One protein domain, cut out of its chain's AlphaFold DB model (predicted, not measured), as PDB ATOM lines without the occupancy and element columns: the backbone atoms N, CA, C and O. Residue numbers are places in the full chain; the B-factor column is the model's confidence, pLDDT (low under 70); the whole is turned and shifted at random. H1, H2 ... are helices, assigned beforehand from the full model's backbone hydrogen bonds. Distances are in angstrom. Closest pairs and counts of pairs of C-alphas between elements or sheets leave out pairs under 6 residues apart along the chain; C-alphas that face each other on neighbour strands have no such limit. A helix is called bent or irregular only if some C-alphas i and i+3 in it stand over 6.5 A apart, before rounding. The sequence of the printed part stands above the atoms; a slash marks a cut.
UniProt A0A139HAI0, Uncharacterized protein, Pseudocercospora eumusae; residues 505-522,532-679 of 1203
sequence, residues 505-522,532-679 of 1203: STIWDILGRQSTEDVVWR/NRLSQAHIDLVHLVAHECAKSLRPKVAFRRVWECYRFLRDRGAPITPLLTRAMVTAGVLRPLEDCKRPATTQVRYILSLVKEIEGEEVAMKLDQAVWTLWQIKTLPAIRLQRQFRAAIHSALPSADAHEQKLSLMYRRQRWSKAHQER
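What this domain is: This is residues 505 to 522 and 532 to 679 of the 1203 residues of an uncharacterized protein of Pseudocercospora eumusae (UniProt A0A139HAI0). Five helices or arms, H2, H3, H4, H5 and H6a, make an up-and-down bundle, each running against the one before it, and the bent helix H6 leaves this bundle as its second arm, H6b, which folds back with H7 as a separate helical hairpin along the long axis. The short H1 lies on one side of the bundle, beside H2 and H3, and far from H6b and H7. The printed part has 166 residues, with seven named helices, H1 to H7 in that order, and no named strand; the class is all helix. The whole is loose, with a radius of gyration of the C-alphas of 21.1 A, and elongated, spanning 71 by 37 by 29 A.

How they stand to each other: H1, residues 505 to 511, is close to but not clearly touching H2, residues 536 to 552; their closest C-alphas, of Leu 511 and Val 542, are 7.4 A apart. H2 forms a hairpin with H3, residues 555 to 570, at a shallow tilt of 12 degrees, opposite ways, with the closest C-alphas, of Ala 546 and Val 562, 4.8 A apart. H4, residues 578 to 594, touches both: its Ala 587 has its C-alpha 4.7 A from that of Ala 550 in H2 and 4.7 A from that of Phe 559 in H3. H4 has a kink of 32 degrees near residue 585 and is only just irregular, with C-alphas 588 and 591 6.7 A apart. H4 and H5, residues 601 to 615, form a hairpin, closest at the C-alphas of Thr 581 and Val 611, 6.1 A apart. H6, residues 617 to 651, was assigned as one helix by its hydrogen bonds but is bent, with C-alphas 633 and 636 6.8 A apart; its arms, H6a, residues 617 to 633, and H6b, residues 636 to 651, stand at a steep tilt of 40 degrees. H5 and H6a form a hairpin at a shallow tilt of 34.7 degrees, only just short of steep, with the closest C-alphas, of Lys 612 and Ala 620, 5.2 A apart. H4, the hub, touches H6a with residues 589 to 593 alone, closest at the C-alphas of Leu 593 and Trp 631, 6.8 A apart. H6b and H7, residues 656 to 679, form a hairpin closest at the C-alphas of Ile 649 and Lys 662, 5.7 A apart; H7 is apart from H6a. Each O i to N i+4 pair is within hydrogen-bond range in H2, H5, H6a and H6b, against 2 of 3 in H1, 11 of 12 in H3, 10 of 13 in H4 and 19 of 20 in H7.

Where its parts are: H1 begins at C-alpha 505, (152.244, 155.252, 107.634). H2 is 24.6 A long, H6a 24.2 A, and H7, 35.4 A long, ends at C-alpha 679, (164.110, 135.475, 84.019).

The domain as a whole: The two C-alphas farthest apart, of Thr 516 and Ala 656, are 71.6 A apart. Residues 523 to 531 are not printed, and C-alphas 522 and 532 are 10.8 A apart across this cut. Of the links that are printed whole, none is long. The mean pLDDT of the printed part is 87.9; residues 514 to 522, 532 to 533 and 653 to 658 are under 70.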
ATOM      1  N   SER A 505     153.085 154.143 107.168       88.06
ATOM      2  CA  SER A 505     152.244 155.252 107.634       88.06
ATOM      3  C   SER A 505     151.354 155.773 106.515       88.06
ATOM      4  O   SER A 505     150.156 155.682 106.636       88.06
ATOM      5  N   THR A 506     151.901 156.141 105.356       89.31
ATOM      6  CA  THR A 506     151.136 156.772 104.262       89.31
ATOM      7  C   THR A 506     149.875 156.029 103.816       89.31
ATOM      8  O   THR A 506     148.899 156.686 103.477       89.31
ATOM      9  N   ILE A 507     149.870 154.693 103.815       88.50
ATOM     10  CA  ILE A 507     148.662 153.922 103.473       88.50
ATOM     11  C   ILE A 507     147.713 153.838 104.684       88.50
ATOM     12  O   ILE A 507     146.503 153.982 104.529       88.50
ATOM     13  N   TRP A 508     148.253 153.694 105.897       87.44
ATOM     14  CA  TRP A 508     147.478 153.694 107.144       87.44
ATOM     15  C   TRP A 508     146.968 155.078 107.574       87.44
ATOM     16  O   TRP A 508     145.968 155.150 108.271       87.44
ATOM     17  N   ASP A 509     147.567 156.166 107.096       87.38
ATOM     18  CA  ASP A 509     147.093 157.546 107.249       87.38
ATOM     19  C   ASP A 509     145.859 157.813 106.358       87.38
ATOM     20  O   ASP A 509     145.172 158.816 106.548       87.38
ATOM     21  N   ILE A 510     145.603 156.945 105.364       89.31
ATOM     22  CA  ILE A 510     144.423 156.978 104.486       89.31
ATOM     23  C   ILE A 510     143.354 156.020 105.015       89.31
ATOM     24  O   ILE A 510     142.267 156.465 105.359       89.31
ATOM     25  N   LEU A 511     143.672 154.724 105.132       86.81
ATOM     26  CA  LEU A 511     142.729 153.703 105.624       86.81
ATOM     27  C   LEU A 511     142.371 153.896 107.108       86.81
ATOM     28  O   LEU A 511     141.306 153.511 107.562       86.81
ATOM     29  N   GLY A 512     143.260 154.506 107.892       81.81
ATOM     30  CA  GLY A 512     143.006 154.864 109.286       81.81
ATOM     31  C   GLY A 512     142.194 156.144 109.470       81.81
ATOM     32  O   GLY A 512     141.998 156.547 110.617       81.81
ATOM     33  N   ARG A 513     141.728 156.794 108.392       79.75
ATOM     34  CA  ARG A 513     140.781 157.901 108.521       79.75
ATOM     35  C   ARG A 513     139.435 157.388 108.994       79.75
ATOM     36  O   ARG A 513     138.752 156.658 108.284       79.75
ATOM     37  N   GLN A 514     139.056 157.852 110.173       69.19
ATOM     38  CA  GLN A 514     137.681 157.815 110.628       69.19
ATOM     39  C   GLN A 514     136.897 158.817 109.772       69.19
ATOM     40  O   GLN A 514     137.152 160.020 109.838       69.19
ATOM     41  N   SER A 515     135.988 158.319 108.936       63.19
ATOM     42  CA  SER A 515     134.826 159.106 108.519       63.19
ATOM     43  C   SER A 515     133.930 159.353 109.746       63.19
ATOM     44  O   SER A 515     134.161 158.778 110.810       63.19
ATOM     45  N   THR A 516     132.890 160.178 109.618       59.84
ATOM     46  CA  THR A 516     131.871 160.334 110.674       59.84
ATOM     47  C   THR A 516     131.106 159.038 110.969       59.84
ATOM     48  O   THR A 516     130.547 158.904 112.053       59.84
ATOM     49  N   GLU A 517     131.120 158.080 110.040       55.66
ATOM     50  CA  GLU A 517     130.548 156.736 110.188       55.66
ATOM     51  C   GLU A 517     131.567 155.748 110.796       55.66
ATOM     52  O   GLU A 517     131.224 154.951 111.663       55.66
ATOM     53  N   ASP A 518     132.850 155.844 110.419       56.00
ATOM     54  CA  ASP A 518     133.939 154.960 110.872       56.00
ATOM     55  C   ASP A 518     134.609 155.429 112.197       56.00
ATOM     56  O   ASP A 518     135.791 155.138 112.438       56.00
ATOM     57  N   VAL A 519     133.914 156.181 113.067       58.62
ATOM     58  CA  VAL A 519     134.476 156.685 114.343       58.62
ATOM     59  C   VAL A 519     134.666 155.546 115.348       58.62
ATOM     60  O   VAL A 519     133.794 155.210 116.146       58.62
ATOM     61  N   VAL A 520     135.862 154.956 115.328       52.72
ATOM     62  CA  VAL A 520     136.290 153.951 116.307       52.72
ATOM     63  C   VAL A 520     136.673 154.635 117.616       52.72
ATOM     64  O   VAL A 520     137.688 155.336 117.691       52.72
ATOM     65  N   TRP A 521     135.880 154.376 118.652       51.31
ATOM     66  CA  TRP A 521     136.137 154.800 120.026       51.31
ATOM     67  C   TRP A 521     137.381 154.090 120.615       51.31
ATOM     68  O   TRP A 521     138.118 153.375 119.919       51.31
ATOM     69  N   ARG A 522     137.727 154.369 121.875       54.62
ATOM     70  CA  ARG A 522     139.010 153.962 122.471       54.62
ATOM     71  C   ARG A 522     139.077 152.438 122.665       54.62
ATOM     72  O   ARG A 522     138.194 151.701 122.241       54.62
ATOM     73  N   ASN A 532     130.838 149.416 116.058       57.62
ATOM     74  CA  ASN A 532     132.133 149.621 115.375       57.62
ATOM     75  C   ASN A 532     132.180 149.017 113.943       57.62
ATOM     76  O   ASN A 532     133.206 148.477 113.521       57.62
ATOM     77  N   ARG A 533     131.066 149.055 113.201       67.25
ATOM     78  CA  ARG A 533     130.951 148.474 111.857       67.25
ATOM     79  C   ARG A 533     131.568 149.427 110.833       67.25
ATOM     80  O   ARG A 533     130.985 150.460 110.536       67.25
ATOM     81  N   LEU A 534     132.728 149.056 110.283       81.88
ATOM     82  CA  LEU A 534     133.241 149.675 109.055       81.88
ATOM     83  C   LEU A 534     132.177 149.589 107.957       81.88
ATOM     84  O   LEU A 534     131.547 148.540 107.801       81.88
ATOM     85  N   SER A 535     132.042 150.643 107.154       88.12
ATOM     86  CA  SER A 535     131.236 150.577 105.930       88.12
ATOM     87  C   SER A 535     131.744 149.461 105.003       88.12
ATOM     88  O   SER A 535     132.956 149.262 104.871       88.12
ATOM     89  N   GLN A 536     130.843 148.739 104.326       89.50
ATOM     90  CA  GLN A 536     131.213 147.624 103.440       89.50
ATOM     91  C   GLN A 536     132.198 148.069 102.343       89.50
ATOM     92  O   GLN A 536     133.225 147.428 102.132       89.50
ATOM     93  N   ALA A 537     131.989 149.256 101.764       90.31
ATOM     94  CA  ALA A 537     132.916 149.853 100.801       90.31
ATOM     95  C   ALA A 537     134.322 150.126 101.385       90.31
ATOM     96  O   ALA A 537     135.312 150.115 100.653       90.31
ATOM     97  N   HIS A 538     134.440 150.354 102.698       90.62
ATOM     98  CA  HIS A 538     135.728 150.475 103.391       90.62
ATOM     99  C   HIS A 538     136.382 149.090 103.557       90.62
ATOM    100  O   HIS A 538     137.580 148.936 103.313       90.62
ATOM    101  N   ILE A 539     135.603 148.066 103.918       92.19
ATOM    102  CA  ILE A 539     136.071 146.675 104.046       92.19
ATOM    103  C   ILE A 539     136.637 146.177 102.707       92.19
ATOM    104  O   ILE A 539     137.786 145.728 102.650       92.19
ATOM    105  N   ASP A 540     135.889 146.355 101.619       93.94
ATOM    106  CA  ASP A 540     136.305 145.956 100.271       93.94
ATOM    107  C   ASP A 540     137.529 146.741  99.782       93.94
ATOM    108  O   ASP A 540     138.451 146.163  99.199       93.94
ATOM    109  N   LEU A 541     137.625 148.033 100.115       94.31
ATOM    110  CA  LEU A 541     138.819 148.834  99.848       94.31
ATOM    111  C   LEU A 541     140.070 148.278 100.554       94.31
ATOM    112  O   LEU A 541     141.145 148.232  99.953       94.31
ATOM    113  N   VAL A 542     139.955 147.822 101.805       95.19
ATOM    114  CA  VAL A 542     141.078 147.211 102.540       95.19
ATOM    115  C   VAL A 542     141.486 145.871 101.916       95.19
ATOM    116  O   VAL A 542     142.689 145.607 101.792       95.19
ATOM    117  N   HIS A 543     140.522 145.061 101.463       95.81
ATOM    118  CA  HIS A 543     140.772 143.802 100.746       95.81
ATOM    119  C   HIS A 543     141.482 144.036  99.402       95.81
ATOM    120  O   HIS A 543     142.504 143.401  99.121       95.81
ATOM    121  N   LEU A 544     141.020 145.003  98.604       96.38
ATOM    122  CA  LEU A 544     141.639 145.382  97.328       96.38
ATOM    123  C   LEU A 544     143.057 145.957  97.525       96.38
ATOM    124  O   LEU A 544     143.998 145.539  96.848       96.38
ATOM    125  N   VAL A 545     143.262 146.850  98.502       96.25
ATOM    126  CA  VAL A 545     144.597 147.397  98.829       96.25
ATOM    127  C   VAL A 545     145.558 146.300  99.295       96.25
ATOM    128  O   VAL A 545     146.750 146.349  98.972       96.25
ATOM    129  N   ALA A 546     145.066 145.286 100.011       96.94
ATOM    130  CA  ALA A 546     145.858 144.120 100.379       96.94
ATOM    131  C   ALA A 546     146.262 143.285  99.151       96.94
ATOM    132  O   ALA A 546     147.437 142.928  99.021       96.94
ATOM    133  N   HIS A 547     145.334 143.026  98.226       96.69
ATOM    134  CA  HIS A 547     145.599 142.310  96.976       96.69
ATOM    135  C   HIS A 547     146.671 143.017  96.121       96.69
ATOM    136  O   HIS A 547     147.652 142.394  95.702       96.69
ATOM    137  N   GLU A 548     146.578 144.340  95.964       96.12
ATOM    138  CA  GLU A 548     147.589 145.138  95.254       96.12
ATOM    139  C   GLU A 548     148.947 145.157  95.975       96.12
ATOM    140  O   GLU A 548     150.008 144.996  95.361       96.12
ATOM    141  N   CYS A 549     148.943 145.259  97.309       95.62
ATOM    142  CA  CYS A 549     150.162 145.122  98.105       95.62
ATOM    143  C   CYS A 549     150.812 143.736  97.948       95.62
ATOM    144  O   CYS A 549     152.045 143.639  97.991       95.62
ATOM    145  N   ALA A 550     150.022 142.672  97.762       96.69
ATOM    146  CA  ALA A 550     150.517 141.319  97.530       96.69
ATOM    147  C   ALA A 550     151.239 141.191  96.179       96.69
ATOM    148  O   ALA A 550     152.295 140.552  96.134       96.69
ATOM    149  N   LYS A 551     150.725 141.844  95.125       94.56
ATOM    150  CA  LYS A 551     151.302 141.884  93.768       94.56
ATOM    151  C   LYS A 551     152.579 142.732  93.680       94.56
ATOM    152  O   LYS A 551     153.643 142.199  93.346       94.56
ATOM    153  N   SER A 552     152.524 144.024  94.016       90.44
ATOM    154  CA  SER A 552     153.589 144.979  93.645       90.44
ATOM    155  C   SER A 552     154.809 144.997  94.574       90.44
ATOM    156  O   SER A 552     155.951 145.083  94.119       90.44
ATOM    157  N   LEU A 553     154.620 144.893  95.893       92.38
ATOM    158  CA  LEU A 553     155.703 145.105  96.868       92.38
ATOM    159  C   LEU A 553     156.723 143.948  96.907       92.38
ATOM    160  O   LEU A 553     156.454 142.833  96.460       92.38
ATOM    161  N   ARG A 554     157.904 144.163  97.510       91.75
ATOM    162  CA  ARG A 554     158.864 143.071  97.810       91.75
ATOM    163  C   ARG A 554     158.246 142.084  98.818       91.75
ATOM    164  O   ARG A 554     157.671 142.577  99.785       91.75
ATOM    165  N   PRO A 555     158.419 140.746  98.718       92.25
ATOM    166  CA  PRO A 555     157.612 139.774  99.478       92.25
ATOM    167  C   PRO A 555     157.531 140.004 100.998       92.25
ATOM    168  O   PRO A 555     156.441 140.034 101.560       92.25
ATOM    169  N   LYS A 556     158.653 140.296 101.676       92.62
ATOM    170  CA  LYS A 556     158.651 140.616 103.123       92.62
ATOM    171  C   LYS A 556     157.894 141.902 103.488       92.62
ATOM    172  O   LYS A 556     157.433 142.031 104.616       92.62
ATOM    173  N   VAL A 557     157.813 142.865 102.571       93.50
ATOM    174  CA  VAL A 557     157.052 144.111 102.753       93.50
ATOM    175  C   VAL A 557     155.589 143.872 102.388       93.50
ATOM    176  O   VAL A 557     154.724 144.259 103.162       93.50
ATOM    177  N   ALA A 558     155.332 143.173 101.278       95.12
ATOM    178  CA  ALA A 558     154.012 142.739 100.832       95.12
ATOM    179  C   ALA A 558     153.270 141.994 101.948       95.12
ATOM    180  O   ALA A 558     152.249 142.480 102.421       95.12
ATOM    181  N   PHE A 559     153.838 140.892 102.458       96.06
ATOM    182  CA  PHE A 559     153.214 140.104 103.524       96.06
ATOM    183  C   PHE A 559     152.963 140.942 104.778       96.06
ATOM    184  O   PHE A 559     151.905 140.836 105.382       96.06
ATOM    185  N   ARG A 560     153.893 141.839 105.134       95.06
ATOM    186  CA  ARG A 560     153.689 142.767 106.247       95.06
ATOM    187  C   ARG A 560     152.504 143.714 106.010       95.06
ATOM    188  O   ARG A 560     151.779 143.968 106.960       95.06
ATOM    189  N   ARG A 561     152.286 144.233 104.793       94.19
ATOM    190  CA  ARG A 561     151.123 145.095 104.509       94.19
ATOM    191  C   ARG A 561     149.819 144.319 104.555       94.19
ATOM    192  O   ARG A 561     148.893 144.765 105.209       94.19
ATOM    193  N   VAL A 562     149.777 143.150 103.917       96.75
ATOM    194  CA  VAL A 562     148.596 142.277 103.929       96.75
ATOM    195  C   VAL A 562     148.263 141.849 105.364       96.75
ATOM    196  O   VAL A 562     147.102 141.870 105.750       96.75
ATOM    197  N   TRP A 563     149.273 141.562 106.191       95.75
ATOM    198  CA  TRP A 563     149.100 141.319 107.625       95.75
ATOM    199  C   TRP A 563     148.578 142.549 108.383       95.75
ATOM    200  O   TRP A 563     147.722 142.415 109.254       95.75
ATOM    201  N   GLU A 564     149.072 143.751 108.066       94.19
ATOM    202  CA  GLU A 564     148.545 145.004 108.623       94.19
ATOM    203  C   GLU A 564     147.062 145.214 108.209       94.19
ATOM    204  O   GLU A 564     146.271 145.601 109.066       94.19
ATOM    205  N   CYS A 565     146.644 144.849 106.984       94.88
ATOM    206  CA  CYS A 565     145.233 144.838 106.542       94.88
ATOM    207  C   CYS A 565     144.376 143.796 107.273       94.88
ATOM    208  O   CYS A 565     143.332 144.132 107.826       94.88
ATOM    209  N   TYR A 566     144.840 142.546 107.325       95.88
ATOM    210  CA  TYR A 566     144.189 141.461 108.060       95.88
ATOM    211  C   TYR A 566     143.947 141.835 109.522       95.88
ATOM    212  O   TYR A 566     142.840 141.694 110.040       95.88
ATOM    213  N   ARG A 567     144.967 142.403 110.168       93.56
ATOM    214  CA  ARG A 567     144.846 142.909 111.527       93.56
ATOM    215  C   ARG A 567     143.891 144.102 111.624       93.56
ATOM    216  O   ARG A 567     143.126 144.154 112.574       93.56
ATOM    217  N   PHE A 568     143.913 145.050 110.687       90.25
ATOM    218  CA  PHE A 568     143.035 146.229 110.717       90.25
ATOM    219  C   PHE A 568     141.540 145.859 110.732       90.25
ATOM    220  O   PHE A 568     140.766 146.520 111.432       90.25
ATOM    221  N   LEU A 569     141.164 144.811 109.991       92.00
ATOM    222  CA  LEU A 569     139.805 144.263 109.950       92.00
ATOM    223  C   LEU A 569     139.499 143.399 111.183       92.00
ATOM    224  O   LEU A 569     138.472 143.606 111.829       92.00
ATOM    225  N   ARG A 570     140.413 142.496 111.572       91.56
ATOM    226  CA  ARG A 570     140.234 141.630 112.753       91.56
ATOM    227  C   ARG A 570     140.167 142.417 114.067       91.56
ATOM    228  O   ARG A 570     139.317 142.114 114.895       91.56
ATOM    229  N   ASP A 571     140.967 143.477 114.230       86.56
ATOM    230  CA  ASP A 571     140.930 144.402 115.382       86.56
ATOM    231  C   ASP A 571     139.614 145.234 115.446       86.56
ATOM    232  O   ASP A 571     139.464 146.063 116.350       86.56
ATOM    233  N   ARG A 572     138.678 145.033 114.496       84.12
ATOM    234  CA  ARG A 572     137.332 145.640 114.407       84.12
ATOM    235  C   ARG A 572     136.180 144.632 114.229       84.12
ATOM    236  O   ARG A 572     135.036 145.057 114.140       84.12
ATOM    237  N   GLY A 573     136.457 143.329 114.145       87.62
ATOM    238  CA  GLY A 573     135.430 142.309 113.876       87.62
ATOM    239  C   GLY A 573     134.809 142.366 112.469       87.62
ATOM    240  O   GLY A 573     133.708 141.863 112.276       87.62
ATOM    241  N   ALA A 574     135.481 142.982 111.492       90.31
ATOM    242  CA  ALA A 574     134.974 143.076 110.122       90.31
ATOM    243  C   ALA A 574     135.183 141.762 109.331       90.31
ATOM    244  O   ALA A 574     136.220 141.112 109.516       90.31
ATOM    245  N   PRO A 575     134.253 141.381 108.429       93.56
ATOM    246  CA  PRO A 575     134.330 140.139 107.661       93.56
ATOM    247  C   PRO A 575     135.589 140.056 106.786       93.56
ATOM    248  O   PRO A 575     135.972 140.995 106.079       93.56
ATOM    249  N   ILE A 576     136.234 138.891 106.831       95.94
ATOM    250  CA  ILE A 576     137.497 138.612 106.148       95.94
ATOM    251  C   ILE A 576     137.184 137.783 104.902       95.94
ATOM    252  O   ILE A 576     136.764 136.636 105.010       95.94
ATOM    253  N   THR A 577     137.353 138.369 103.716       95.56
ATOM    254  CA  THR A 577     136.976 137.722 102.450       95.56
ATOM    255  C   THR A 577     138.086 136.812 101.902       95.56
ATOM    256  O   THR A 577     139.273 137.053 102.172       95.56
ATOM    257  N   PRO A 578     137.744 135.841 101.029       97.25
ATOM    258  CA  PRO A 578     138.711 135.043 100.267       97.25
ATOM    259  C   PRO A 578     139.753 135.859  99.481       97.25
ATOM    260  O   PRO A 578     140.852 135.384  99.196       97.25
ATOM    261  N   LEU A 579     139.461 137.117  99.128       97.31
ATOM    262  CA  LEU A 579     140.426 137.986  98.448       97.31
ATOM    263  C   LEU A 579     141.655 138.281  99.331       97.31
ATOM    264  O   LEU A 579     142.783 138.361  98.833       97.31
ATOM    265  N   LEU A 580     141.454 138.395 100.647       97.31
ATOM    266  CA  LEU A 580     142.508 138.702 101.609       97.31
ATOM    267  C   LEU A 580     143.327 137.468 102.008       97.31
ATOM    268  O   LEU A 580     144.551 137.570 102.118       97.31
ATOM    269  N   THR A 581     142.704 136.295 102.154       97.62
ATOM    270  CA  THR A 581     143.432 135.026 102.339       97.62
ATOM    271  C   THR A 581     144.301 134.726 101.122       97.62
ATOM    272  O   THR A 581     145.504 134.500 101.278       97.62
ATOM    273  N   ARG A 582     143.769 134.872  99.902       97.81
ATOM    274  CA  ARG A 582     144.546 134.758  98.652       97.81
ATOM    275  C   ARG A 582     145.696 135.766  98.597       97.81
ATOM    276  O   ARG A 582     146.816 135.400  98.227       97.81
ATOM    277  N   ALA A 583     145.486 137.011  99.035       97.88
ATOM    278  CA  ALA A 583     146.561 137.997  99.175       97.88
ATOM    279  C   ALA A 583     147.636 137.571 100.203       97.88
ATOM    280  O   ALA A 583     148.832 137.763  99.955       97.88
ATOM    281  N   MET A 584     147.254 136.945 101.326       97.44
ATOM    282  CA  MET A 584     148.189 136.413 102.333       97.44
ATOM    283  C   MET A 584     148.988 135.218 101.807       97.44
ATOM    284  O   MET A 584     150.206 135.182 101.995       97.44
ATOM    285  N   VAL A 585     148.344 134.288 101.098       98.00
ATOM    286  CA  VAL A 585     148.983 133.148 100.419       98.00
ATOM    287  C   VAL A 585     149.986 133.641  99.374       98.00
ATOM    288  O   VAL A 585     151.151 133.236  99.380       98.00
ATOM    289  N   THR A 586     149.577 134.595  98.537       97.25
ATOM    290  CA  THR A 586     150.413 135.196  97.489       97.25
ATOM    291  C   THR A 586     151.642 135.885  98.081       97.25
ATOM    292  O   THR A 586     152.778 135.599  97.701       97.25
ATOM    293  N   ALA A 587     151.444 136.777  99.054       97.06
ATOM    294  CA  ALA A 587     152.525 137.570  99.629       97.06
ATOM    295  C   ALA A 587     153.431 136.772 100.588       97.06
ATOM    296  O   ALA A 587     154.627 137.062 100.690       97.06
ATOM    297  N   GLY A 588     152.856 135.811 101.317       96.44
ATOM    298  CA  GLY A 588     153.489 135.091 102.421       96.44
ATOM    299  C   GLY A 588     154.017 133.697 102.089       96.44
ATOM    300  O   GLY A 588     154.936 133.245 102.772       96.44
ATOM    301  N   VAL A 589     153.492 133.041 101.050       96.81
ATOM    302  CA  VAL A 589     153.874 131.672 100.663       96.81
ATOM    303  C   VAL A 589     154.384 131.624  99.223       96.81
ATOM    304  O   VAL A 589     155.562 131.334  99.022       96.81
ATOM    305  N   LEU A 590     153.563 131.986  98.232       96.38
ATOM    306  CA  LEU A 590     153.906 131.835  96.810       96.38
ATOM    307  C   LEU A 590     155.105 132.701  96.401       96.38
ATOM    308  O   LEU A 590     156.113 132.179  95.926       96.38
ATOM    309  N   ARG A 591     155.071 134.014  96.667       94.44
ATOM    310  CA  ARG A 591     156.154 134.928  96.260       94.44
ATOM    311  C   ARG A 591     157.488 134.681  96.988       94.44
ATOM    312  O   ARG A 591     158.534 134.903  96.381       94.44
ATOM    313  N   PRO A 592     157.521 134.201  98.249       95.19
ATOM    314  CA  PRO A 592     158.727 133.626  98.853       95.19
ATOM    315  C   PRO A 592     159.251 132.354  98.167       95.19
ATOM    316  O   PRO A 592     160.469 132.218  98.032       95.19
ATOM    317  N   LEU A 593     158.375 131.461  97.695       94.81
ATOM    318  CA  LEU A 593     158.776 130.266  96.942       94.81
ATOM    319  C   LEU A 593     159.318 130.626  95.543       94.81
ATOM    320  O   LEU A 593     160.379 130.127  95.175       94.81
ATOM    321  N   GLU A 594     158.693 131.564  94.817       91.88
ATOM    322  CA  GLU A 594     159.247 132.170  93.583       91.88
ATOM    323  C   GLU A 594     160.647 132.768  93.799       91.88
ATOM    324  O   GLU A 594     161.532 132.664  92.955       91.88
ATOM    325  N   ASP A 595     160.853 133.412  94.951       89.31
ATOM    326  CA  ASP A 595     162.125 133.985  95.392       89.31
ATOM    327  C   ASP A 595     163.188 132.908  95.749       89.31
ATOM    328  O   ASP A 595     164.282 133.266  96.206       89.31
ATOM    329  N   CYS A 596     162.856 131.615  95.620       92.31
ATOM    330  CA  CYS A 596     163.591 130.442  96.111       92.31
ATOM    331  C   CYS A 596     163.995 130.548  97.593       92.31
ATOM    332  O   CYS A 596     165.106 130.186  97.993       92.31
ATOM    333  N   LYS A 597     163.095 131.075  98.431       91.50
ATOM    334  CA  LYS A 597     163.291 131.252  99.876       91.50
ATOM    335  C   LYS A 597     162.277 130.412 100.635       91.50
ATOM    336  O   LYS A 597     161.091 130.434 100.336       91.50
ATOM    337  N   ARG A 598     162.736 129.724 101.683       91.12
ATOM    338  CA  ARG A 598     161.841 129.005 102.596       91.12
ATOM    339  C   ARG A 598     160.931 130.011 103.325       91.12
ATOM    340  O   ARG A 598     161.477 130.837 104.063       91.12
ATOM    341  N   PRO A 599     159.594 129.971 103.153       93.50
ATOM    342  CA  PRO A 599     158.681 130.684 104.043       93.50
ATOM    343  C   PRO A 599     158.778 130.080 105.454       93.50
ATOM    344  O   PRO A 599     159.166 128.920 105.616       93.50
ATOM    345  N   ALA A 600     158.477 130.852 106.501       94.00
ATOM    346  CA  ALA A 600     158.553 130.317 107.861       94.00
ATOM    347  C   ALA A 600     157.465 129.247 108.063       94.00
ATOM    348  O   ALA A 600     156.311 129.470 107.715       94.00
ATOM    349  N   THR A 601     157.800 128.091 108.639       94.81
ATOM    350  CA  THR A 601     156.837 126.985 108.818       94.81
ATOM    351  C   THR A 601     155.654 127.378 109.701       94.81
ATOM    352  O   THR A 601     154.526 126.991 109.419       94.81
ATOM    353  N   THR A 602     155.885 128.210 110.719       96.19
ATOM    354  CA  THR A 602     154.835 128.829 111.543       96.19
ATOM    355  C   THR A 602     153.931 129.767 110.739       96.19
ATOM    356  O   THR A 602     152.720 129.753 110.925       96.19
ATOM    357  N   GLN A 603     154.500 130.540 109.809       95.00
ATOM    358  CA  GLN A 603     153.759 131.440 108.921       95.00
ATOM    359  C   GLN A 603     152.902 130.659 107.913       95.00
ATOM    360  O   GLN A 603     151.751 131.023 107.705       95.00
ATOM    361  N   VAL A 604     153.431 129.582 107.317       96.56
ATOM    362  CA  VAL A 604     152.663 128.718 106.401       96.56
ATOM    363  C   VAL A 604     151.506 128.050 107.143       96.56
ATOM    364  O   VAL A 604     150.372 128.188 106.705       96.56
ATOM    365  N   ARG A 605     151.760 127.430 108.307       97.50
ATOM    366  CA  ARG A 605     150.705 126.825 109.143       97.50
ATOM    367  C   ARG A 605     149.604 127.824 109.504       97.50
ATOM    368  O   ARG A 605     148.439 127.490 109.352       97.50
ATOM    369  N   TYR A 606     149.965 129.046 109.912       97.31
ATOM    370  CA  TYR A 606     148.991 130.100 110.217       97.31
ATOM    371  C   TYR A 606     148.130 130.476 109.000       97.31
ATOM    372  O   TYR A 606     146.919 130.652 109.117       97.31
ATOM    373  N   ILE A 607     148.750 130.616 107.824       97.75
ATOM    374  CA  ILE A 607     148.029 130.950 106.590       97.75
ATOM    375  C   ILE A 607     147.100 129.796 106.189       97.75
ATOM    376  O   ILE A 607     145.963 130.059 105.823       97.75
ATOM    377  N   LEU A 608     147.532 128.538 106.323       98.06
ATOM    378  CA  LEU A 608     146.694 127.366 106.050       98.06
ATOM    379  C   LEU A 608     145.506 127.259 107.014       98.06
ATOM    380  O   LEU A 608     144.394 127.037 106.553       98.06
ATOM    381  N   SER A 609     145.696 127.489 108.320       98.06
ATOM    382  CA  SER A 609     144.573 127.521 109.271       98.06
ATOM    383  C   SER A 609     143.577 128.644 108.968       98.06
ATOM    384  O   SER A 609     142.384 128.454 109.153       98.06
ATOM    385  N   LEU A 610     144.047 129.784 108.449       97.44
ATOM    386  CA  LEU A 610     143.179 130.895 108.056       97.44
ATOM    387  C   LEU A 610     142.452 130.640 106.720       97.44
ATOM    388  O   LEU A 610     141.312 131.054 106.549       97.44
ATOM    389  N   VAL A 611     143.089 129.941 105.774       98.19
ATOM    390  CA  VAL A 611     142.433 129.464 104.541       98.19
ATOM    391  C   VAL A 611     141.378 128.410 104.883       98.19
ATOM    392  O   VAL A 611     140.274 128.493 104.364       98.19
ATOM    393  N   LYS A 612     141.658 127.492 105.816       97.94
ATOM    394  CA  LYS A 612     140.679 126.527 106.346       97.94
ATOM    395  C   LYS A 612     139.450 127.218 106.946       97.94
ATOM    396  O   LYS A 612     138.333 126.785 106.695       97.94
ATOM    397  N   GLU A 613     139.669 128.277 107.725       97.50
ATOM    398  CA  GLU A 613     138.630 129.059 108.416       97.50
ATOM    399  C   GLU A 613     137.702 129.832 107.454       97.50
ATOM    400  O   GLU A 613     136.539 130.039 107.785       97.50
ATOM    401  N   ILE A 614     138.193 130.254 106.278       97.25
ATOM    402  CA  ILE A 614     137.497 131.216 105.390       97.25
ATOM    403  C   ILE A 614     137.150 130.647 104.003       97.25
ATOM    404  O   ILE A 614     136.130 131.010 103.427       97.25
ATOM    405  N   GLU A 615     137.991 129.775 103.443       97.31
ATOM    406  CA  GLU A 615     137.799 129.128 102.131       97.31
ATOM    407  C   GLU A 615     137.566 127.607 102.244       97.31
ATOM    408  O   GLU A 615     137.329 126.948 101.235       97.31
ATOM    409  N   GLY A 616     137.606 127.045 103.458       97.81
ATOM    410  CA  GLY A 616     137.323 125.636 103.744       97.81
ATOM    411  C   GLY A 616     138.550 124.715 103.752       97.81
ATOM    412  O   GLY A 616     139.602 125.001 103.171       97.81
ATOM    413  N   GLU A 617     138.409 123.570 104.428       97.94
ATOM    414  CA  GLU A 617     139.487 122.582 104.619       97.94
ATOM    415  C   GLU A 617     140.054 122.064 103.291       97.94
ATOM    416  O   GLU A 617     141.270 121.977 103.133       97.94
ATOM    417  N   GLU A 618     139.201 121.780 102.303       97.62
ATOM    418  CA  GLU A 618     139.650 121.302 100.992       97.62
ATOM    419  C   GLU A 618     140.623 122.269 100.314       97.62
ATOM    420  O   GLU A 618     141.615 121.837  99.723       97.62
ATOM    421  N   VAL A 619     140.356 123.576 100.392       97.81
ATOM    422  CA  VAL A 619     141.210 124.604  99.784       97.81
ATOM    423  C   VAL A 619     142.539 124.685 100.531       97.81
ATOM    424  O   VAL A 619     143.587 124.795  99.894       97.81
ATOM    425  N   ALA A 620     142.532 124.537 101.860       98.00
ATOM    426  CA  ALA A 620     143.753 124.454 102.658       98.00
ATOM    427  C   ALA A 620     144.585 123.196 102.333       98.00
ATOM    428  O   ALA A 620     145.796 123.308 102.139       98.00
ATOM    429  N   MET A 621     143.961 122.021 102.195       97.62
ATOM    430  CA  MET A 621     144.646 120.772 101.827       97.62
ATOM    431  C   MET A 621     145.239 120.830 100.412       97.62
ATOM    432  O   MET A 621     146.424 120.543 100.225       97.62
ATOM    433  N   LYS A 622     144.446 121.263  99.420       97.50
ATOM    434  CA  LYS A 622     144.892 121.450  98.026       97.50
ATOM    435  C   LYS A 622     146.046 122.461  97.954       97.50
ATOM    436  O   LYS A 622     147.014 122.251  97.219       97.50
ATOM    437  N   LEU A 623     145.996 123.524  98.764       96.62
ATOM    438  CA  LEU A 623     147.069 124.511  98.867       96.62
ATOM    439  C   LEU A 623     148.341 123.947  99.519       96.62
ATOM    440  O   LEU A 623     149.420 124.201  98.987       96.62
ATOM    441  N   ASP A 624     148.266 123.193 100.620       97.31
ATOM    442  CA  ASP A 624     149.470 122.614 101.245       97.31
ATOM    443  C   ASP A 624     150.152 121.596 100.318       97.31
ATOM    444  O   ASP A 624     151.369 121.646 100.133       97.31
ATOM    445  N   GLN A 625     149.377 120.763  99.614       97.12
ATOM    446  CA  GLN A 625     149.899 119.848  98.593       97.12
ATOM    447  C   GLN A 625     150.606 120.602  97.450       97.12
ATOM    448  O   GLN A 625     151.711 120.225  97.043       97.12
ATOM    449  N   ALA A 626     150.025 121.699  96.955       95.44
ATOM    450  CA  ALA A 626     150.655 122.547  95.941       95.44
ATOM    451  C   ALA A 626     151.925 123.247  96.469       95.44
ATOM    452  O   ALA A 626     152.946 123.301  95.777       95.44
ATOM    453  N   VAL A 627     151.901 123.739  97.711       95.50
ATOM    454  CA  VAL A 627     153.034 124.385  98.393       95.50
ATOM    455  C   VAL A 627     154.183 123.402  98.617       95.50
ATOM    456  O   VAL A 627     155.333 123.750  98.341       95.50
ATOM    457  N   TRP A 628     153.893 122.172  99.041       95.56
ATOM    458  CA  TRP A 628     154.863 121.082  99.153       95.56
ATOM    459  C   TRP A 628     155.472 120.722  97.796       95.56
ATOM    460  O   TRP A 628     156.693 120.623  97.671       95.56
ATOM    461  N   THR A 629     154.643 120.607  96.757       95.62
ATOM    462  CA  THR A 629     155.077 120.265  95.394       95.62
ATOM    463  C   THR A 629     156.000 121.343  94.811       95.62
ATOM    464  O   THR A 629     157.100 121.042  94.343       95.62
ATOM    465  N   LEU A 630     155.630 122.625  94.924       94.25
ATOM    466  CA  LEU A 630     156.484 123.758  94.541       94.25
ATOM    467  C   LEU A 630     157.762 123.841  95.389       94.25
ATOM    468  O   LEU A 630     158.839 124.140  94.859       94.25
ATOM    469  N   TRP A 631     157.664 123.556  96.693       93.69
ATOM    470  CA  TRP A 631     158.811 123.510  97.595       93.69
ATOM    471  C   TRP A 631     159.831 122.462  97.132       93.69
ATOM    472  O   TRP A 631     161.000 122.816  96.955       93.69
ATOM    473  N   GLN A 632     159.387 121.226  96.878       94.56
ATOM    474  CA  GLN A 632     160.228 120.102  96.455       94.56
ATOM    475  C   GLN A 632     160.821 120.292  95.054       94.56
ATOM    476  O   GLN A 632     162.035 120.181  94.901       94.56
ATOM    477  N   ILE A 633     160.001 120.614  94.047       94.25
ATOM    478  CA  ILE A 633     160.447 120.662  92.644       94.25
ATOM    479  C   ILE A 633     161.343 121.879  92.379       94.25
ATOM    480  O   ILE A 633     162.399 121.750  91.766       94.25
ATOM    481  N   LYS A 634     160.940 123.078  92.826       91.62
ATOM    482  CA  LYS A 634     161.607 124.331  92.426       91.62
ATOM    483  C   LYS A 634     162.567 124.860  93.487       91.62
ATOM    484  O   LYS A 634     163.697 125.235  93.178       91.62
ATOM    485  N   THR A 635     162.145 124.914  94.751       91.25
ATOM    486  CA  THR A 635     162.888 125.700  95.756       91.25
ATOM    487  C   THR A 635     163.955 124.910  96.508       91.25
ATOM    488  O   THR A 635     165.026 125.450  96.790       91.25
ATOM    489  N   LEU A 636     163.712 123.631  96.813       93.12
ATOM    490  CA  LEU A 636     164.650 122.800  97.560       93.12
ATOM    491  C   LEU A 636     165.957 122.548  96.779       93.12
ATOM    492  O   LEU A 636     167.015 122.696  97.398       93.12
ATOM    493  N   PRO A 637     165.953 122.278  95.453       94.62
ATOM    494  CA  PRO A 637     167.177 122.193  94.657       94.62
ATOM    495  C   PRO A 637     167.943 123.519  94.636       94.62
ATOM    496  O   PRO A 637     169.139 123.537  94.916       94.62
ATOM    497  N   ALA A 638     167.257 124.649  94.423       90.12
ATOM    498  CA  ALA A 638     167.878 125.976  94.441       90.12
ATOM    499  C   ALA A 638     168.508 126.320  95.809       90.12
ATOM    500  O   ALA A 638     169.591 126.907  95.875       90.12
ATOM    501  N   ILE A 639     167.876 125.915  96.916       90.62
ATOM    502  CA  ILE A 639     168.404 126.101  98.276       90.62
ATOM    503  C   ILE A 639     169.568 125.141  98.568       90.62
ATOM    504  O   ILE A 639     170.540 125.566  99.197       90.62
ATOM    505  N   ARG A 640     169.521 123.882  98.102       93.56
ATOM    506  CA  ARG A 640     170.649 122.929  98.170       93.56
ATOM    507  C   ARG A 640     171.860 123.475  97.406       93.56
ATOM    508  O   ARG A 640     172.924 123.619  98.004       93.56
ATOM    509  N   LEU A 641     171.667 123.908  96.161       90.31
ATOM    510  CA  LEU A 641     172.698 124.518  95.319       90.31
ATOM    511  C   LEU A 641     173.280 125.792  95.953       90.31
ATOM    512  O   LEU A 641     174.495 125.965  96.029       90.31
ATOM    513  N   GLN A 642     172.436 126.673  96.501       87.38
ATOM    514  CA  GLN A 642     172.918 127.871  97.194       87.38
ATOM    515  C   GLN A 642     173.678 127.540  98.494       87.38
ATOM    516  O   GLN A 642     174.583 128.287  98.870       87.38
ATOM    517  N   ARG A 643     173.345 126.442  99.188       90.00
ATOM    518  CA  ARG A 643     174.130 125.940 100.329       90.00
ATOM    519  C   ARG A 643     175.477 125.383  99.872       90.00
ATOM    520  O   ARG A 643     176.476 125.763 100.469       90.00
ATOM    521  N   GLN A 644     175.522 124.591  98.800       91.25
ATOM    522  CA  GLN A 644     176.764 124.079  98.203       91.25
ATOM    523  C   GLN A 644     177.699 125.221  97.776       91.25
ATOM    524  O   GLN A 644     178.855 125.243  98.188       91.25
ATOM    525  N   PHE A 645     177.196 126.243  97.071       85.69
ATOM    526  CA  PHE A 645     177.994 127.429  96.726       85.69
ATOM    527  C   PHE A 645     178.528 128.177  97.955       85.69
ATOM    528  O   PHE A 645     179.649 128.679  97.921       85.69
ATOM    529  N   ARG A 646     177.759 128.272  99.050       85.88
ATOM    530  CA  ARG A 646     178.266 128.867 100.300       85.88
ATOM    531  C   ARG A 646     179.322 127.980 100.952       85.88
ATOM    532  O   ARG A 646     180.333 128.518 101.379       85.88
ATOM    533  N   ALA A 647     179.106 126.666 101.009       88.12
ATOM    534  CA  ALA A 647     180.071 125.715 101.548       88.12
ATOM    535  C   ALA A 647     181.407 125.818 100.798       88.12
ATOM    536  O   ALA A 647     182.414 126.066 101.443       88.12
ATOM    537  N   ALA A 648     181.396 125.801  99.461       85.38
ATOM    538  CA  ALA A 648     182.589 125.994  98.630       85.38
ATOM    539  C   ALA A 648     183.304 127.342  98.885       85.38
ATOM    540  O   ALA A 648     184.525 127.397  98.983       85.38
ATOM    541  N   ILE A 649     182.550 128.438  99.057       83.31
ATOM    542  CA  ILE A 649     183.101 129.766  99.408       83.31
ATOM    543  C   ILE A 649     183.718 129.797 100.824       83.31
ATOM    544  O   ILE A 649     184.565 130.651 101.098       83.31
ATOM    545  N   HIS A 650     183.293 128.902 101.721       79.75
ATOM    546  CA  HIS A 650     183.808 128.782 103.089       79.75
ATOM    547  C   HIS A 650     184.914 127.723 103.241       79.75
ATOM    548  O   HIS A 650     185.754 127.886 104.119       79.75
ATOM    549  N   SER A 651     184.949 126.683 102.400       81.69
ATOM    550  CA  SER A 651     186.009 125.665 102.369       81.69
ATOM    551  C   SER A 651     187.235 126.092 101.557       81.69
ATOM    552  O   SER A 651     188.283 125.463 101.666       81.69
ATOM    553  N   ALA A 652     187.132 127.167 100.768       77.19
ATOM    554  CA  ALA A 652     188.275 127.862 100.184       77.19
ATOM    555  C   ALA A 652     189.131 128.512 101.295       77.19
ATOM    556  O   ALA A 652     188.907 129.663 101.691       77.19
ATOM    557  N   LEU A 653     190.085 127.728 101.813       61.28
ATOM    558  CA  LEU A 653     191.117 128.112 102.784       61.28
ATOM    559  C   LEU A 653     191.958 129.307 102.293       61.28
ATOM    560  O   LEU A 653     191.999 129.561 101.093       61.28
ATOM    561  N   PRO A 654     192.647 130.056 103.176       61.72
ATOM    562  CA  PRO A 654     193.362 131.281 102.808       61.72
ATOM    563  C   PRO A 654     194.721 131.035 102.109       61.72
ATOM    564  O   PRO A 654     195.753 131.499 102.582       61.72
ATOM    565  N   SER A 655     194.719 130.338 100.966       67.19
ATOM    566  CA  SER A 655     195.813 130.412  99.979       67.19
ATOM    567  C   SER A 655     195.698 131.696  99.138       67.19
ATOM    568  O   SER A 655     194.619 132.292  99.058       67.19
ATOM    569  N   ALA A 656     196.780 132.100  98.467       62.12
ATOM    570  CA  ALA A 656     196.772 133.208  97.510       62.12
ATOM    571  C   ALA A 656     195.767 132.950  96.368       62.12
ATOM    572  O   ALA A 656     194.838 133.738  96.168       62.12
ATOM    573  N   ASP A 657     195.860 131.787  95.715       69.00
ATOM    574  CA  ASP A 657     194.978 131.378  94.606       69.00
ATOM    575  C   ASP A 657     193.515 131.255  95.050       69.00
ATOM    576  O   ASP A 657     192.570 131.495  94.294       69.00
ATOM    577  N   ALA A 658     193.301 130.914  96.322       62.62
ATOM    578  CA  ALA A 658     191.970 130.784  96.887       62.62
ATOM    579  C   ALA A 658     191.240 132.130  96.998       62.62
ATOM    580  O   ALA A 658     190.009 132.141  97.034       62.62
ATOM    581  N   HIS A 659     191.941 133.273  96.988       74.44
ATOM    582  CA  HIS A 659     191.287 134.574  96.839       74.44
ATOM    583  C   HIS A 659     190.621 134.703  95.459       74.44
ATOM    584  O   HIS A 659     189.462 135.115  95.372       74.44
ATOM    585  N   GLU A 660     191.299 134.278  94.391       76.56
ATOM    586  CA  GLU A 660     190.747 134.286  93.035       76.56
ATOM    587  C   GLU A 660     189.644 133.234  92.857       76.56
ATOM    588  O   GLU A 660     188.563 133.558  92.360       76.56
ATOM    589  N   GLN A 661     189.826 132.010  93.365       76.25
ATOM    590  CA  GLN A 661     188.759 130.997  93.370       76.25
ATOM    591  C   GLN A 661     187.512 131.489  94.124       76.25
ATOM    592  O   GLN A 661     186.382 131.303  93.668       76.25
ATOM    593  N   LYS A 662     187.693 132.186  95.251       77.75
ATOM    594  CA  LYS A 662     186.610 132.789  96.040       77.75
ATOM    595  C   LYS A 662     185.919 133.931  95.298       77.75
ATOM    596  O   LYS A 662     184.689 133.994  95.334       77.75
ATOM    597  N   LEU A 663     186.659 134.786  94.586       78.94
ATOM    598  CA  LEU A 663     186.086 135.789  93.680       78.94
ATOM    599  C   LEU A 663     185.303 135.127  92.536       78.94
ATOM    600  O   LEU A 663     184.163 135.512  92.291       78.94
ATOM    601  N   SER A 664     185.848 134.084  91.907       81.50
ATOM    602  CA  SER A 664     185.188 133.305  90.850       81.50
ATOM    603  C   SER A 664     183.889 132.651  91.341       81.50
ATOM    604  O   SER A 664     182.848 132.761  90.691       81.50
ATOM    605  N   LEU A 665     183.881 132.063  92.543       77.56
ATOM    606  CA  LEU A 665     182.672 131.519  93.172       77.56
ATOM    607  C   LEU A 665     181.660 132.614  93.555       77.56
ATOM    608  O   LEU A 665     180.455 132.423  93.368       77.56
ATOM    609  N   MET A 666     182.110 133.778  94.043       76.12
ATOM    610  CA  MET A 666     181.227 134.929  94.277       76.12
ATOM    611  C   MET A 666     180.630 135.459  92.968       76.12
ATOM    612  O   MET A 666     179.436 135.761  92.937       76.12
ATOM    613  N   TYR A 667     181.409 135.512  91.888       81.31
ATOM    614  CA  TYR A 667     180.969 135.938  90.560       81.31
ATOM    615  C   TYR A 667     179.979 134.945  89.941       81.31
ATOM    616  O   TYR A 667     178.895 135.352  89.525       81.31
ATOM    617  N   ARG A 668     180.256 133.633  89.983       79.69
ATOM    618  CA  ARG A 668     179.301 132.573  89.590       79.69
ATOM    619  C   ARG A 668     177.988 132.691  90.372       79.69
ATOM    620  O   ARG A 668     176.912 132.654  89.778       79.69
ATOM    621  N   ARG A 669     178.058 132.925  91.689       78.56
ATOM    622  CA  ARG A 669     176.884 133.153  92.551       78.56
ATOM    623  C   ARG A 669     176.128 134.445  92.205       78.56
ATOM    624  O   ARG A 669     174.898 134.437  92.241       78.56
ATOM    625  N   GLN A 670     176.821 135.538  91.879       80.75
ATOM    626  CA  GLN A 670     176.192 136.774  91.402       80.75
ATOM    627  C   GLN A 670     175.516 136.558  90.045       80.75
ATOM    628  O   GLN A 670     174.340 136.880  89.921       80.75
ATOM    629  N   ARG A 671     176.197 135.943  89.070       82.44
ATOM    630  CA  ARG A 671     175.663 135.647  87.731       82.44
ATOM    631  C   ARG A 671     174.436 134.734  87.794       82.44
ATOM    632  O   ARG A 671     173.433 135.046  87.165       82.44
ATOM    633  N   TRP A 672     174.456 133.688  88.626       80.56
ATOM    634  CA  TRP A 672     173.277 132.852  88.902       80.56
ATOM    635  C   TRP A 672     172.127 133.668  89.513       80.56
ATOM    636  O   TRP A 672     170.990 133.593  89.050       80.56
ATOM    637  N   SER A 673     172.419 134.509  90.512       75.81
ATOM    638  CA  SER A 673     171.409 135.373  91.135       75.81
ATOM    639  C   SER A 673     170.885 136.473  90.204       75.81
ATOM    640  O   SER A 673     169.773 136.945  90.442       75.81
ATOM    641  N   LYS A 674     171.659 136.897  89.196       79.44
ATOM    642  CA  LYS A 674     171.253 137.866  88.169       79.44
ATOM    643  C   LYS A 674     170.352 137.183  87.140       79.44
ATOM    644  O   LYS A 674     169.203 137.582  87.030       79.44
ATOM    645  N   ALA A 675     170.777 136.052  86.571       80.06
ATOM    646  CA  ALA A 675     169.992 135.262  85.614       80.06
ATOM    647  C   ALA A 675     168.638 134.773  86.169       80.06
ATOM    648  O   ALA A 675     167.684 134.569  85.418       80.06
ATOM    649  N   HIS A 676     168.533 134.586  87.489       71.88
ATOM    650  CA  HIS A 676     167.275 134.250  88.164       71.88
ATOM    651  C   HIS A 676     166.394 135.481  88.472       71.88
ATOM    652  O   HIS A 676     165.181 135.347  88.643       71.88
ATOM    653  N   GLN A 677     166.973 136.685  88.540       73.62
ATOM    654  CA  GLN A 677     166.220 137.945  88.594       73.62
ATOM    655  C   GLN A 677     165.769 138.377  87.195       73.62
ATOM    656  O   GLN A 677     164.621 138.768  87.043       73.62
ATOM    657  N   GLU A 678     166.627 138.224  86.185       78.06
ATOM    658  CA  GLU A 678     166.362 138.531  84.774       78.06
ATOM    659  C   GLU A 678     165.213 137.677  84.231       78.06
ATOM    660  O   GLU A 678     164.222 138.237  83.775       78.06
ATOM    661  N   ARG A 679     165.244 136.344  84.406       77.75
ATOM    662  CA  ARG A 679     164.110 135.475  84.019       77.75
ATOM    663  C   ARG A 679     162.784 135.864  84.679       77.75
ATOM    664  O   ARG A 679     161.741 135.770  84.044       77.75
TER     665      ARG A 679